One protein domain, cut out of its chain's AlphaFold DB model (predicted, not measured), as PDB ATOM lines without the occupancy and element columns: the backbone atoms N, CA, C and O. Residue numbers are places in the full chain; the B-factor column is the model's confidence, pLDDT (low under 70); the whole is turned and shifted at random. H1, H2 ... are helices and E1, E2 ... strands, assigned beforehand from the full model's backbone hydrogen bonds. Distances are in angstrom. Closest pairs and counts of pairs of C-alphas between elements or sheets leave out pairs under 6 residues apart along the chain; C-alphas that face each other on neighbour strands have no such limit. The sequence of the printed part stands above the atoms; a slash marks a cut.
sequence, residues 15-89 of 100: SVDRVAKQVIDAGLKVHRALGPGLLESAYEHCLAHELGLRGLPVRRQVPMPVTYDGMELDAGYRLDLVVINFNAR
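Overview. This is residues 15 to 89 of the 100 residues of an uncharacterized protein of Phenylobacterium zucineum (strain HLK1) (UniProt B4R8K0). Two helices, H1 and H2, pack together at a steep tilt, and a long two-stranded hairpin, E1 and E2, reaches away from them with its turn at Gly 70. H2 is in the middle, between H1 and the base of the hairpin. The printed part has 75 residues, with two named helices and then two named strands, H1 H2 E1 E2, in a mixed class; the sheet, order E1 - E2, is antiparallel. The whole is loose and flat, with a radius of gyration of the C-alphas of 15.0 A and spans of 44 by 41 by 16 A.

Arrangement. Start with H1, residues 15 to 34, which touches H2, residues 40 to 53, with its residues 22 to 30 alone. Look at the C-alphas of Ala 26 and Glu 50, their closest, 5.7 A apart. The two run opposite ways at a steep tilt of 56 degrees. In H1 and H2 every O i to N i+4 pair is within hydrogen-bond range. Go on to E1, residues 58 to 68: its closest C-alpha to H2 is Val 58, 6.4 A from that of Ala 48. In E2, residues 71 to 83, the C-alpha of Asp 80 comes closest to H2, 6.7 A from that of Glu 44. H1 is apart from E1, and only just apart from E2, at 8.4 A. E1 and E2 form an antiparallel hairpin at 156 degrees, with N 59 and O 82 at 2.9 A and N 68 and O 71 at 2.9 A. E1 bends by 55 degrees at residue 61, and E2 by 77 degrees at residue 80.

Along the chain. Find C-alpha 15 at (23.719, -25.968, 17.744); from there H1 runs 29.0 A to C-alpha 34. H2 covers 20.1 A. E1 begins at C-alpha 58, (17.044, -33.093, 4.941), and spans 28.4 A; E2 spans 27.9 A and ends at C-alpha 83, (16.471, -31.449, 9.186).

Size, cuts and confidence. The C-alphas of Ala 33 and Gly 70 are the two farthest apart, at 45.5 A. The printed part has no cut, and the links H1 to H2, H2 to E1 and E1 to E2 are tight. Mean pLDDT of the printed part is 91.2; look for values under 70 at residue 75 and residues 86 to 89.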
ATOM      1  N   SER A  15      23.735 -25.302  19.053       87.00
ATOM      2  CA  SER A  15      23.719 -25.968  17.744       87.00
ATOM      3  C   SER A  15      22.344 -25.908  17.077       87.00
ATOM      4  O   SER A  15      22.283 -25.744  15.861       87.00
ATOM      5  N   VAL A  16      21.266 -25.998  17.856       89.56
ATOM      6  CA  VAL A  16      19.888 -25.898  17.373       89.56
ATOM      7  C   VAL A  16      19.617 -24.481  16.879       89.56
ATOM      8  O   VAL A  16      19.142 -24.341  15.760       89.56
ATOM      9  N   ASP A  17      20.035 -23.445  17.613       91.19
ATOM     10  CA  ASP A  17      19.890 -22.048  17.170       91.19
ATOM     11  C   ASP A  17      20.591 -21.780  15.834       91.19
ATOM     12  O   ASP A  17      20.054 -21.106  14.951       91.19
ATOM     13  N   ARG A  18      21.791 -22.345  15.645       91.94
ATOM     14  CA  ARG A  18      22.518 -22.228  14.372       91.94
ATOM     15  C   ARG A  18      21.770 -22.883  13.216       91.94
ATOM     16  O   ARG A  18      21.725 -22.303  12.135       91.94
ATOM     17  N   VAL A  19      21.210 -24.076  13.424       93.75
ATOM     18  CA  VAL A  19      20.417 -24.765  12.394       93.75
ATOM     19  C   VAL A  19      19.119 -24.002  12.130       93.75
ATOM     20  O   VAL A  19      18.804 -23.736  10.974       93.75
ATOM     21  N   ALA A  20      18.414 -23.566  13.175       93.94
ATOM     22  CA  ALA A  20      17.183 -22.792  13.063       93.94
ATOM     23  C   ALA A  20      17.395 -21.505  12.256       93.94
ATOM     24  O   ALA A  20      16.629 -21.223  11.336       93.94
ATOM     25  N   LYS A  21      18.488 -20.775  12.515       96.00
ATOM     26  CA  LYS A  21      18.862 -19.598  11.725       96.00
ATOM     27  C   LYS A  21      19.011 -19.926  10.238       96.00
ATOM     28  O   LYS A  21      18.455 -19.221   9.403       96.00
ATOM     29  N   GLN A  22      19.711 -21.010   9.901       97.00
ATOM     30  CA  GLN A  22      19.876 -21.418   8.504       97.00
ATOM     31  C   GLN A  22      18.547 -21.791   7.838       97.00
ATOM     32  O   GLN A  22      18.353 -21.477   6.663       97.00
ATOM     33  N   VAL A  23      17.635 -22.427   8.581       97.25
ATOM     34  CA  VAL A  23      16.289 -22.760   8.095       97.25
ATOM     35  C   VAL A  23      15.472 -21.503   7.823       97.25
ATOM     36  O   VAL A  23      14.882 -21.386   6.750       97.25
ATOM     37  N   ILE A  24      15.493 -20.534   8.740       98.19
ATOM     38  CA  ILE A  24      14.810 -19.246   8.570       98.19
ATOM     39  C   ILE A  24      15.373 -18.497   7.355       98.19
ATOM     40  O   ILE A  24      14.610 -18.055   6.496       98.19
ATOM     41  N   ASP A  25      16.699 -18.405   7.234       98.56
ATOM     42  CA  ASP A  25      17.360 -17.727   6.114       98.56
ATOM     43  C   ASP A  25      17.040 -18.402   4.764       98.56
ATOM     44  O   ASP A  25      16.875 -17.725   3.744       98.56
ATOM     45  N   ALA A  26      16.935 -19.736   4.735       98.44
ATOM     46  CA  ALA A  26      16.506 -20.491   3.559       98.44
ATOM     47  C   ALA A  26      15.040 -20.212   3.201       98.44
ATOM     48  O   ALA A  26      14.752 -19.862   2.055       98.44
ATOM     49  N   GLY A  27      14.130 -20.285   4.175       98.19
ATOM     50  CA  GLY A  27      12.708 -20.002   3.974       98.19
ATOM     51  C   GLY A  27      12.460 -18.581   3.473       98.19
ATOM     52  O   GLY A  27      11.707 -18.378   2.521       98.19
ATOM     53  N   LEU A  28      13.169 -17.596   4.030       98.56
ATOM     54  CA  LEU A  28      13.070 -16.204   3.598       98.56
ATOM     55  C   LEU A  28      13.548 -16.010   2.155       98.56
ATOM     56  O   LEU A  28      12.938 -15.250   1.402       98.56
ATOM     57  N   LYS A  29      14.619 -16.703   1.749       98.69
ATOM     58  CA  LYS A  29      15.087 -16.688   0.359       98.69
ATOM     59  C   LYS A  29      14.037 -17.276  -0.586       98.69
ATOM     60  O   LYS A  29      13.734 -16.639  -1.593       98.69
ATOM     61  N   VAL A  30      13.463 -18.436  -0.255       98.50
ATOM     62  CA  VAL A  30      12.406 -19.069  -1.063       98.50
ATOM     63  C   VAL A  30      11.194 -18.146  -1.186       98.50
ATOM     64  O   VAL A  30      10.737 -17.881  -2.294       98.50
ATOM     65  N   HIS A  31      10.713 -17.592  -0.071       98.00
ATOM     66  CA  HIS A  31       9.558 -16.694  -0.063       98.00
ATOM     67  C   HIS A  31       9.790 -15.435  -0.910       98.00
ATOM     68  O   HIS A  31       8.926 -15.053  -1.694       98.00
ATOM     69  N   ARG A  32      10.972 -14.813  -0.805       98.38
ATOM     70  CA  ARG A  32      11.339 -13.643  -1.623       98.38
ATOM     71  C   ARG A  32      11.427 -13.962  -3.114       98.38
ATOM     72  O   ARG A  32      11.122 -13.094  -3.922       98.38
ATOM     73  N   ALA A  33      11.871 -15.166  -3.470       98.25
ATOM     74  CA  ALA A  33      12.024 -15.572  -4.862       98.25
ATOM     75  C   ALA A  33      10.689 -15.945  -5.520       98.25
ATOM     76  O   ALA A  33      10.477 -15.623  -6.685       98.25
ATOM     77  N   LEU A  34       9.804 -16.633  -4.791       97.69
ATOM     78  CA  LEU A  34       8.570 -17.189  -5.352       97.69
ATOM     79  C   LEU A  34       7.332 -16.318  -5.103       97.69
ATOM     80  O   LEU A  34       6.362 -16.422  -5.848       97.69
ATOM     81  N   GLY A  35       7.342 -15.474  -4.066       96.56
ATOM     82  CA  GLY A  35       6.132 -14.806  -3.581       96.56
ATOM     83  C   GLY A  35       5.100 -15.808  -3.037       96.56
ATOM     84  O   GLY A  35       5.426 -16.985  -2.874       96.56
ATOM     85  N   PRO A  36       3.877 -15.368  -2.695       96.25
ATOM     86  CA  PRO A  36       2.760 -16.242  -2.328       96.25
ATOM     87  C   PRO A  36       2.044 -16.827  -3.564       96.25
ATOM     88  O   PRO A  36       2.122 -16.264  -4.652       96.25
ATOM     89  N   GLY A  37       1.271 -17.905  -3.379       96.19
ATOM     90  CA  GLY A  37       0.312 -18.404  -4.383       96.19
ATOM     91  C   GLY A  37       0.646 -19.756  -5.019       96.19
ATOM     92  O   GLY A  37      -0.112 -20.228  -5.864       96.19
ATOM     93  N   LEU A  38       1.744 -20.395  -4.612       96.81
ATOM     94  CA  LEU A  38       2.075 -21.758  -5.030       96.81
ATOM     95  C   LEU A  38       1.542 -22.803  -4.046       96.81
ATOM     96  O   LEU A  38       1.191 -22.497  -2.908       96.81
ATOM     97  N   LEU A  39       1.514 -24.056  -4.500       97.62
ATOM     98  CA  LEU A  39       1.224 -25.198  -3.639       97.62
ATOM     99  C   LEU A  39       2.316 -25.359  -2.576       97.62
ATOM    100  O   LEU A  39       3.495 -25.120  -2.840       97.62
ATOM    101  N   GLU A  40       1.927 -25.850  -1.405       95.12
ATOM    102  CA  GLU A  40       2.840 -26.191  -0.307       95.12
ATOM    103  C   GLU A  40       3.989 -27.098  -0.763       95.12
ATOM    104  O   GLU A  40       5.153 -26.830  -0.469       95.12
ATOM    105  N   SER A  41       3.684 -28.093  -1.599       96.56
ATOM    106  CA  SER A  41       4.681 -29.005  -2.162       96.56
ATOM    107  C   SER A  41       5.773 -28.284  -2.961       96.56
ATOM    108  O   SER A  41       6.916 -28.738  -2.970       96.56
ATOM    109  N   ALA A  42       5.474 -27.151  -3.604       97.44
ATOM    110  CA  ALA A  42       6.482 -26.356  -4.299       97.44
ATOM    111  C   ALA A  42       7.428 -25.665  -3.303       97.44
ATOM    112  O   ALA A  42       8.648 -25.731  -3.471       97.44
ATOM    113  N   TYR A  43       6.888 -25.069  -2.232       98.12
ATOM    114  CA  TYR A  43       7.702 -24.470  -1.170       98.12
ATOM    115  C   TYR A  43       8.568 -25.510  -0.464       98.12
ATOM    116  O   TYR A  43       9.750 -25.255  -0.243       98.12
ATOM    117  N   GLU A  44       8.016 -26.688  -0.173       98.00
ATOM    118  CA  GLU A  44       8.749 -27.803   0.425       98.00
ATOM    119  C   GLU A  44       9.959 -28.206  -0.435       98.00
ATOM    120  O   GLU A  44      11.080 -28.285   0.074       98.00
ATOM    121  N   HIS A  45       9.765 -28.417  -1.746       98.12
ATOM    122  CA  HIS A  45      10.851 -28.778  -2.668       98.12
ATOM    123  C   HIS A  45      11.944 -27.704  -2.705       98.12
ATOM    124  O   HIS A  45      13.134 -28.024  -2.618       98.12
ATOM    125  N   CYS A  46      11.558 -26.432  -2.821       98.38
ATOM    126  CA  CYS A  46      12.506 -25.322  -2.872       98.38
ATOM    127  C   CYS A  46      13.261 -25.152  -1.551       98.38
ATOM    128  O   CYS A  46      14.474 -24.946  -1.559       98.38
ATOM    129  N   LEU A  47      12.574 -25.281  -0.416       98.50
ATOM    130  CA  LEU A  47      13.198 -25.183   0.896       98.50
ATOM    131  C   LEU A  47      14.178 -26.335   1.130       98.50
ATOM    132  O   LEU A  47      15.307 -26.090   1.551       98.50
ATOM    133  N   ALA A  48      13.810 -27.571   0.782       98.19
ATOM    134  CA  ALA A  48      14.720 -28.711   0.858       98.19
ATOM    135  C   ALA A  48      15.972 -28.513  -0.012       98.19
ATOM    136  O   ALA A  48      17.083 -28.805   0.432       98.19
ATOM    137  N   HIS A  49      15.811 -27.971  -1.225       98.12
ATOM    138  CA  HIS A  49      16.934 -27.638  -2.101       98.12
ATOM    139  C   HIS A  49      17.869 -26.599  -1.462       98.12
ATOM    140  O   HIS A  49      19.079 -26.811  -1.385       98.12
ATOM    141  N   GLU A  50      17.318 -25.503  -0.938       98.38
ATOM    142  CA  GLU A  50      18.091 -24.447  -0.279       98.38
ATOM    143  C   GLU A  50      18.828 -24.943   0.975       98.38
ATOM    144  O   GLU A  50      19.982 -24.571   1.211       98.38
ATOM    145  N   LEU A  51      18.196 -25.801   1.774       97.25
ATOM    146  CA  LEU A  51      18.831 -26.432   2.931       97.25
ATOM    147  C   LEU A  51      19.969 -27.372   2.507       97.25
ATOM    148  O   LEU A  51      21.047 -27.331   3.103       97.25
ATOM    149  N   GLY A  52      19.777 -28.136   1.430       95.38
ATOM    150  CA  GLY A  52      20.816 -28.987   0.851       95.38
ATOM    151  C   GLY A  52      22.040 -28.193   0.382       95.38
ATOM    152  O   GLY A  52      23.169 -28.575   0.685       95.38
ATOM    153  N   LEU A  53      21.840 -27.036  -0.262       96.44
ATOM    154  CA  LEU A  53      22.936 -26.135  -0.658       96.44
ATOM    155  C   LEU A  53      23.728 -25.580   0.539       96.44
ATOM    156  O   LEU A  53      24.896 -25.228   0.395       96.44
ATOM    157  N   ARG A  54      23.112 -25.515   1.725       94.94
ATOM    158  CA  ARG A  54      23.760 -25.109   2.987       94.94
ATOM    159  C   ARG A  54      24.466 -26.272   3.691       94.94
ATOM    160  O   ARG A  54      25.017 -26.088   4.772       94.94
ATOM    161  N   GLY A  55      24.460 -27.464   3.091       93.62
ATOM    162  CA  GLY A  55      25.053 -28.667   3.667       93.62
ATOM    163  C   GLY A  55      24.229 -29.275   4.803       93.62
ATOM    164  O   GLY A  55      24.763 -30.087   5.557       93.62
ATOM    165  N   LEU A  56      22.953 -28.895   4.944       93.69
ATOM    166  CA  LEU A  56      22.049 -29.486   5.926       93.69
ATOM    167  C   LEU A  56      21.373 -30.729   5.333       93.69
ATOM    168  O   LEU A  56      20.686 -30.620   4.317       93.69
ATOM    169  N   PRO A  57      21.522 -31.911   5.953       93.12
ATOM    170  CA  PRO A  57      20.828 -33.112   5.510       93.12
ATOM    171  C   PRO A  57      19.339 -33.017   5.838       93.12
ATOM    172  O   PRO A  57      18.960 -32.763   6.984       93.12
ATOM    173  N   VAL A  58      18.497 -33.232   4.829       94.94
ATOM    174  CA  VAL A  58      17.044 -33.093   4.941       94.94
ATOM    175  C   VAL A  58      16.355 -34.321   4.372       94.94
ATOM    176  O   VAL A  58      16.649 -34.749   3.257       94.94
ATOM    177  N   ARG A  59      15.409 -34.870   5.133       95.44
ATOM    178  CA  ARG A  59      14.441 -35.856   4.644       95.44
ATOM    179  C   ARG A  59      13.099 -35.178   4.435       95.44
ATOM    180  O   ARG A  59      12.737 -34.295   5.204       95.44
ATOM    181  N   ARG A  60      12.379 -35.605   3.406       95.19
ATOM    182  CA  ARG A  60      11.094 -35.033   3.008       95.19
ATOM    183  C   ARG A  60       9.973 -36.040   3.215       95.19
ATOM    184  O   ARG A  60      10.228 -37.237   3.069       95.19
ATOM    185  N   GLN A  61       8.768 -35.560   3.513       94.62
ATOM    186  CA  GLN A  61       7.541 -36.368   3.579       94.62
ATOM    187  C   GLN A  61       7.677 -37.627   4.462       94.62
ATOM    188  O   GLN A  61       7.239 -38.727   4.104       94.62
ATOM    189  N   VAL A  62       8.324 -37.469   5.622       93.38
ATOM    190  CA  VAL A  62       8.653 -38.573   6.533       93.38
ATOM    191  C   VAL A  62       7.369 -39.081   7.199       93.38
ATOM    192  O   VAL A  62       6.710 -38.287   7.872       93.38
ATOM    193  N   PRO A  63       7.007 -40.372   7.043       91.19
ATOM    194  CA  PRO A  63       5.845 -40.938   7.721       91.19
ATOM    195  C   PRO A  63       5.999 -40.845   9.239       91.19
ATOM    196  O   PRO A  63       7.049 -41.200   9.781       91.19
ATOM    197  N   MET A  64       4.944 -40.400   9.914       89.25
ATOM    198  CA  MET A  64       4.821 -40.438  11.363       89.25
ATOM    199  C   MET A  64       3.564 -41.247  11.710       89.25
ATOM    200  O   MET A  64       2.447 -40.735  11.559       89.25
ATOM    201  N   PRO A  65       3.729 -42.522  12.115       89.00
ATOM    202  CA  PRO A  65       2.602 -43.371  12.459       89.00
ATOM    203  C   PRO A  65       1.900 -42.837  13.705       89.00
ATOM    204  O   PRO A  65       2.508 -42.196  14.567       89.00
ATOM    205  N   VAL A  66       0.603 -43.110  13.797       88.75
ATOM    206  CA  VAL A  66      -0.207 -42.784  14.974       88.75
ATOM    207  C   VAL A  66      -0.676 -44.078  15.605       88.75
ATOM    208  O   VAL A  66      -1.170 -44.971  14.919       88.75
ATOM    209  N   THR A  67      -0.538 -44.171  16.923       90.00
ATOM    210  CA  THR A  67      -1.133 -45.261  17.690       90.00
ATOM    211  C   THR A  67      -2.605 -44.952  17.940       90.00
ATOM    212  O   THR A  67      -2.935 -43.968  18.603       90.00
ATOM    213  N   TYR A  68      -3.488 -45.805  17.429       90.12
ATOM    214  CA  TYR A  68      -4.925 -45.751  17.668       90.12
ATOM    215  C   TYR A  68      -5.404 -47.133  18.105       90.12
ATOM    216  O   TYR A  68      -5.191 -48.111  17.398       90.12
ATOM    217  N   ASP A  69      -6.015 -47.210  19.289       92.75
ATOM    218  CA  ASP A  69      -6.524 -48.463  19.869       92.75
ATOM    219  C   ASP A  69      -5.476 -49.596  19.927       92.75
ATOM    220  O   ASP A  69      -5.711 -50.742  19.554       92.75
ATOM    221  N   GLY A  70      -4.246 -49.250  20.323       92.19
ATOM    222  CA  GLY A  70      -3.129 -50.199  20.388       92.19
ATOM    223  C   GLY A  70      -2.575 -50.650  19.028       92.19
ATOM    224  O   GLY A  70      -1.609 -51.409  19.004       92.19
ATOM    225  N   MET A  71      -3.126 -50.167  17.910       88.12
ATOM    226  CA  MET A  71      -2.622 -50.426  16.561       88.12
ATOM    227  C   MET A  71      -1.807 -49.240  16.043       88.12
ATOM    228  O   MET A  71      -2.214 -48.084  16.181       88.12
ATOM    229  N   GLU A  72      -0.663 -49.515  15.413       88.06
ATOM    230  CA  GLU A  72       0.071 -48.500  14.655       88.06
ATOM    231  C   GLU A  72      -0.564 -48.327  13.276       88.06
ATOM    232  O   GLU A  72      -0.578 -49.245  12.456       88.06
ATOM    233  N   LEU A  73      -1.093 -47.134  13.020       86.69
ATOM    234  CA  LEU A  73      -1.661 -46.772  11.733       86.69
ATOM    235  C   LEU A  73      -0.649 -45.933  10.948       86.69
ATOM    236  O   LEU A  73      -0.306 -44.817  11.352       86.69
ATOM    237  N   ASP A  74      -0.252 -46.420   9.772       79.00
ATOM    238  CA  ASP A  74       0.497 -45.659   8.754       79.00
ATOM    239  C   ASP A  74      -0.434 -44.697   7.979       79.00
ATOM    240  O   ASP A  74      -0.433 -44.609   6.754       79.00
ATOM    241  N   ALA A  75      -1.322 -44.027   8.716       65.12
ATOM    242  CA  ALA A  75      -2.339 -43.104   8.209       65.12
ATOM    243  C   ALA A  75      -2.391 -41.794   9.017       65.12
ATOM    244  O   ALA A  75      -3.341 -41.028   8.892       65.12
ATOM    245  N   GLY A  76      -1.395 -41.561   9.875       71.19
ATOM    246  CA  GLY A  76      -1.367 -40.430  10.796       71.19
ATOM    247  C   GLY A  76      -0.962 -39.128  10.122       71.19
ATOM    248  O   GLY A  76      -1.803 -38.309   9.763       71.19
ATOM    249  N   TYR A  77       0.348 -38.932   9.971       81.94
ATOM    250  CA  TYR A  77       0.921 -37.674   9.500       81.94
ATOM    251  C   TYR A  77       2.144 -37.912   8.619       81.94
ATOM    252  O   TYR A  77       2.827 -38.935   8.722       81.94
ATOM    253  N   ARG A  78       2.457 -36.930   7.772       90.62
ATOM    254  CA  ARG A  78       3.762 -36.818   7.124       90.62
ATOM    255  C   ARG A  78       4.402 -35.521   7.567       90.62
ATOM    256  O   ARG A  78       3.785 -34.468   7.489       90.62
ATOM    257  N   LEU A  79       5.630 -35.614   8.056       92.19
ATOM    258  CA  LEU A  79       6.447 -34.437   8.307       92.19
ATOM    259  C   LEU A  79       6.991 -33.962   6.962       92.19
ATOM    260  O   LEU A  79       7.706 -34.722   6.301       92.19
ATOM    261  N   ASP A  80       6.695 -32.723   6.577       93.81
ATOM    262  CA  ASP A  80       7.133 -32.195   5.282       93.81
ATOM    263  C   ASP A  80       8.652 -32.212   5.161       93.81
ATOM    264  O   ASP A  80       9.185 -32.685   4.158       93.81
ATOM    265  N   LEU A  81       9.351 -31.773   6.217       95.25
ATOM    266  CA  LEU A  81      10.808 -31.728   6.295       95.25
ATOM    267  C   LEU A  81      11.319 -32.168   7.671       95.25
ATOM    268  O   LEU A  81      10.862 -31.697   8.708       95.25
ATOM    269  N   VAL A  82      12.354 -33.008   7.673       94.94
ATOM    270  CA  VAL A  82      13.157 -33.357   8.851       94.94
ATOM    271  C   VAL A  82      14.603 -32.964   8.578       94.94
ATOM    272  O   VAL A  82      15.268 -33.579   7.742       94.94
ATOM    273  N   VAL A  83      15.088 -31.943   9.286       94.00
ATOM    274  CA  VAL A  83      16.471 -31.449   9.186       94.00
ATOM    275  C   VAL A  83      17.325 -32.137  10.244       94.00
ATOM    276  O   VAL A  83      17.080 -31.994  11.442       94.00
ATOM    277  N   ILE A  84      18.337 -32.891   9.819       85.69
ATOM    278  CA  ILE A  84      19.171 -33.672  10.735       85.69
ATOM    279  C   ILE A  84      20.353 -32.819  11.201       85.69
ATOM    280  O   ILE A  84      21.233 -32.461  10.419       85.69
ATOM    281  N   ASN A  85      20.398 -32.525  12.501       75.56
ATOM    282  CA  ASN A  85      21.545 -31.879  13.132       75.56
ATOM    283  C   ASN A  85      22.565 -32.939  13.566       75.56
ATOM    284  O   ASN A  85      22.385 -33.609  14.584       75.56
ATOM    285  N   PHE A  86      23.645 -33.101  12.805       65.62
ATOM    286  CA  PHE A  86      24.729 -33.987  13.207       65.62
ATOM    287  C   PHE A  86      25.659 -33.285  14.196       65.62
ATOM    288  O   PHE A  86      26.315 -32.295  13.875       65.62
ATOM    289  N   ASN A  87      25.784 -33.842  15.398       54.50
ATOM    290  CA  ASN A  87      26.839 -33.444  16.317       54.50
ATOM    291  C   ASN A  87      28.136 -34.158  15.896       54.50
ATOM    292  O   ASN A  87      28.184 -35.388  15.884       54.50
ATOM    293  N   ALA A  88      29.197 -33.410  15.574       49.38
ATOM    294  CA  ALA A  88      30.453 -33.964  15.046       49.38
ATOM    295  C   ALA A  88      31.124 -35.018  15.961       49.38
ATOM    296  O   ALA A  88      31.968 -35.785  15.501       49.38
ATOM    297  N   ARG A  89      30.730 -35.101  17.242       49.41
ATOM    298  CA  ARG A  89      31.179 -36.153  18.171       49.41
ATOM    299  C   ARG A  89      30.740 -37.565  17.771       49.41
ATOM    300  O   ARG A  89      31.490 -38.493  18.036       49.41
TER     301      ARG A  89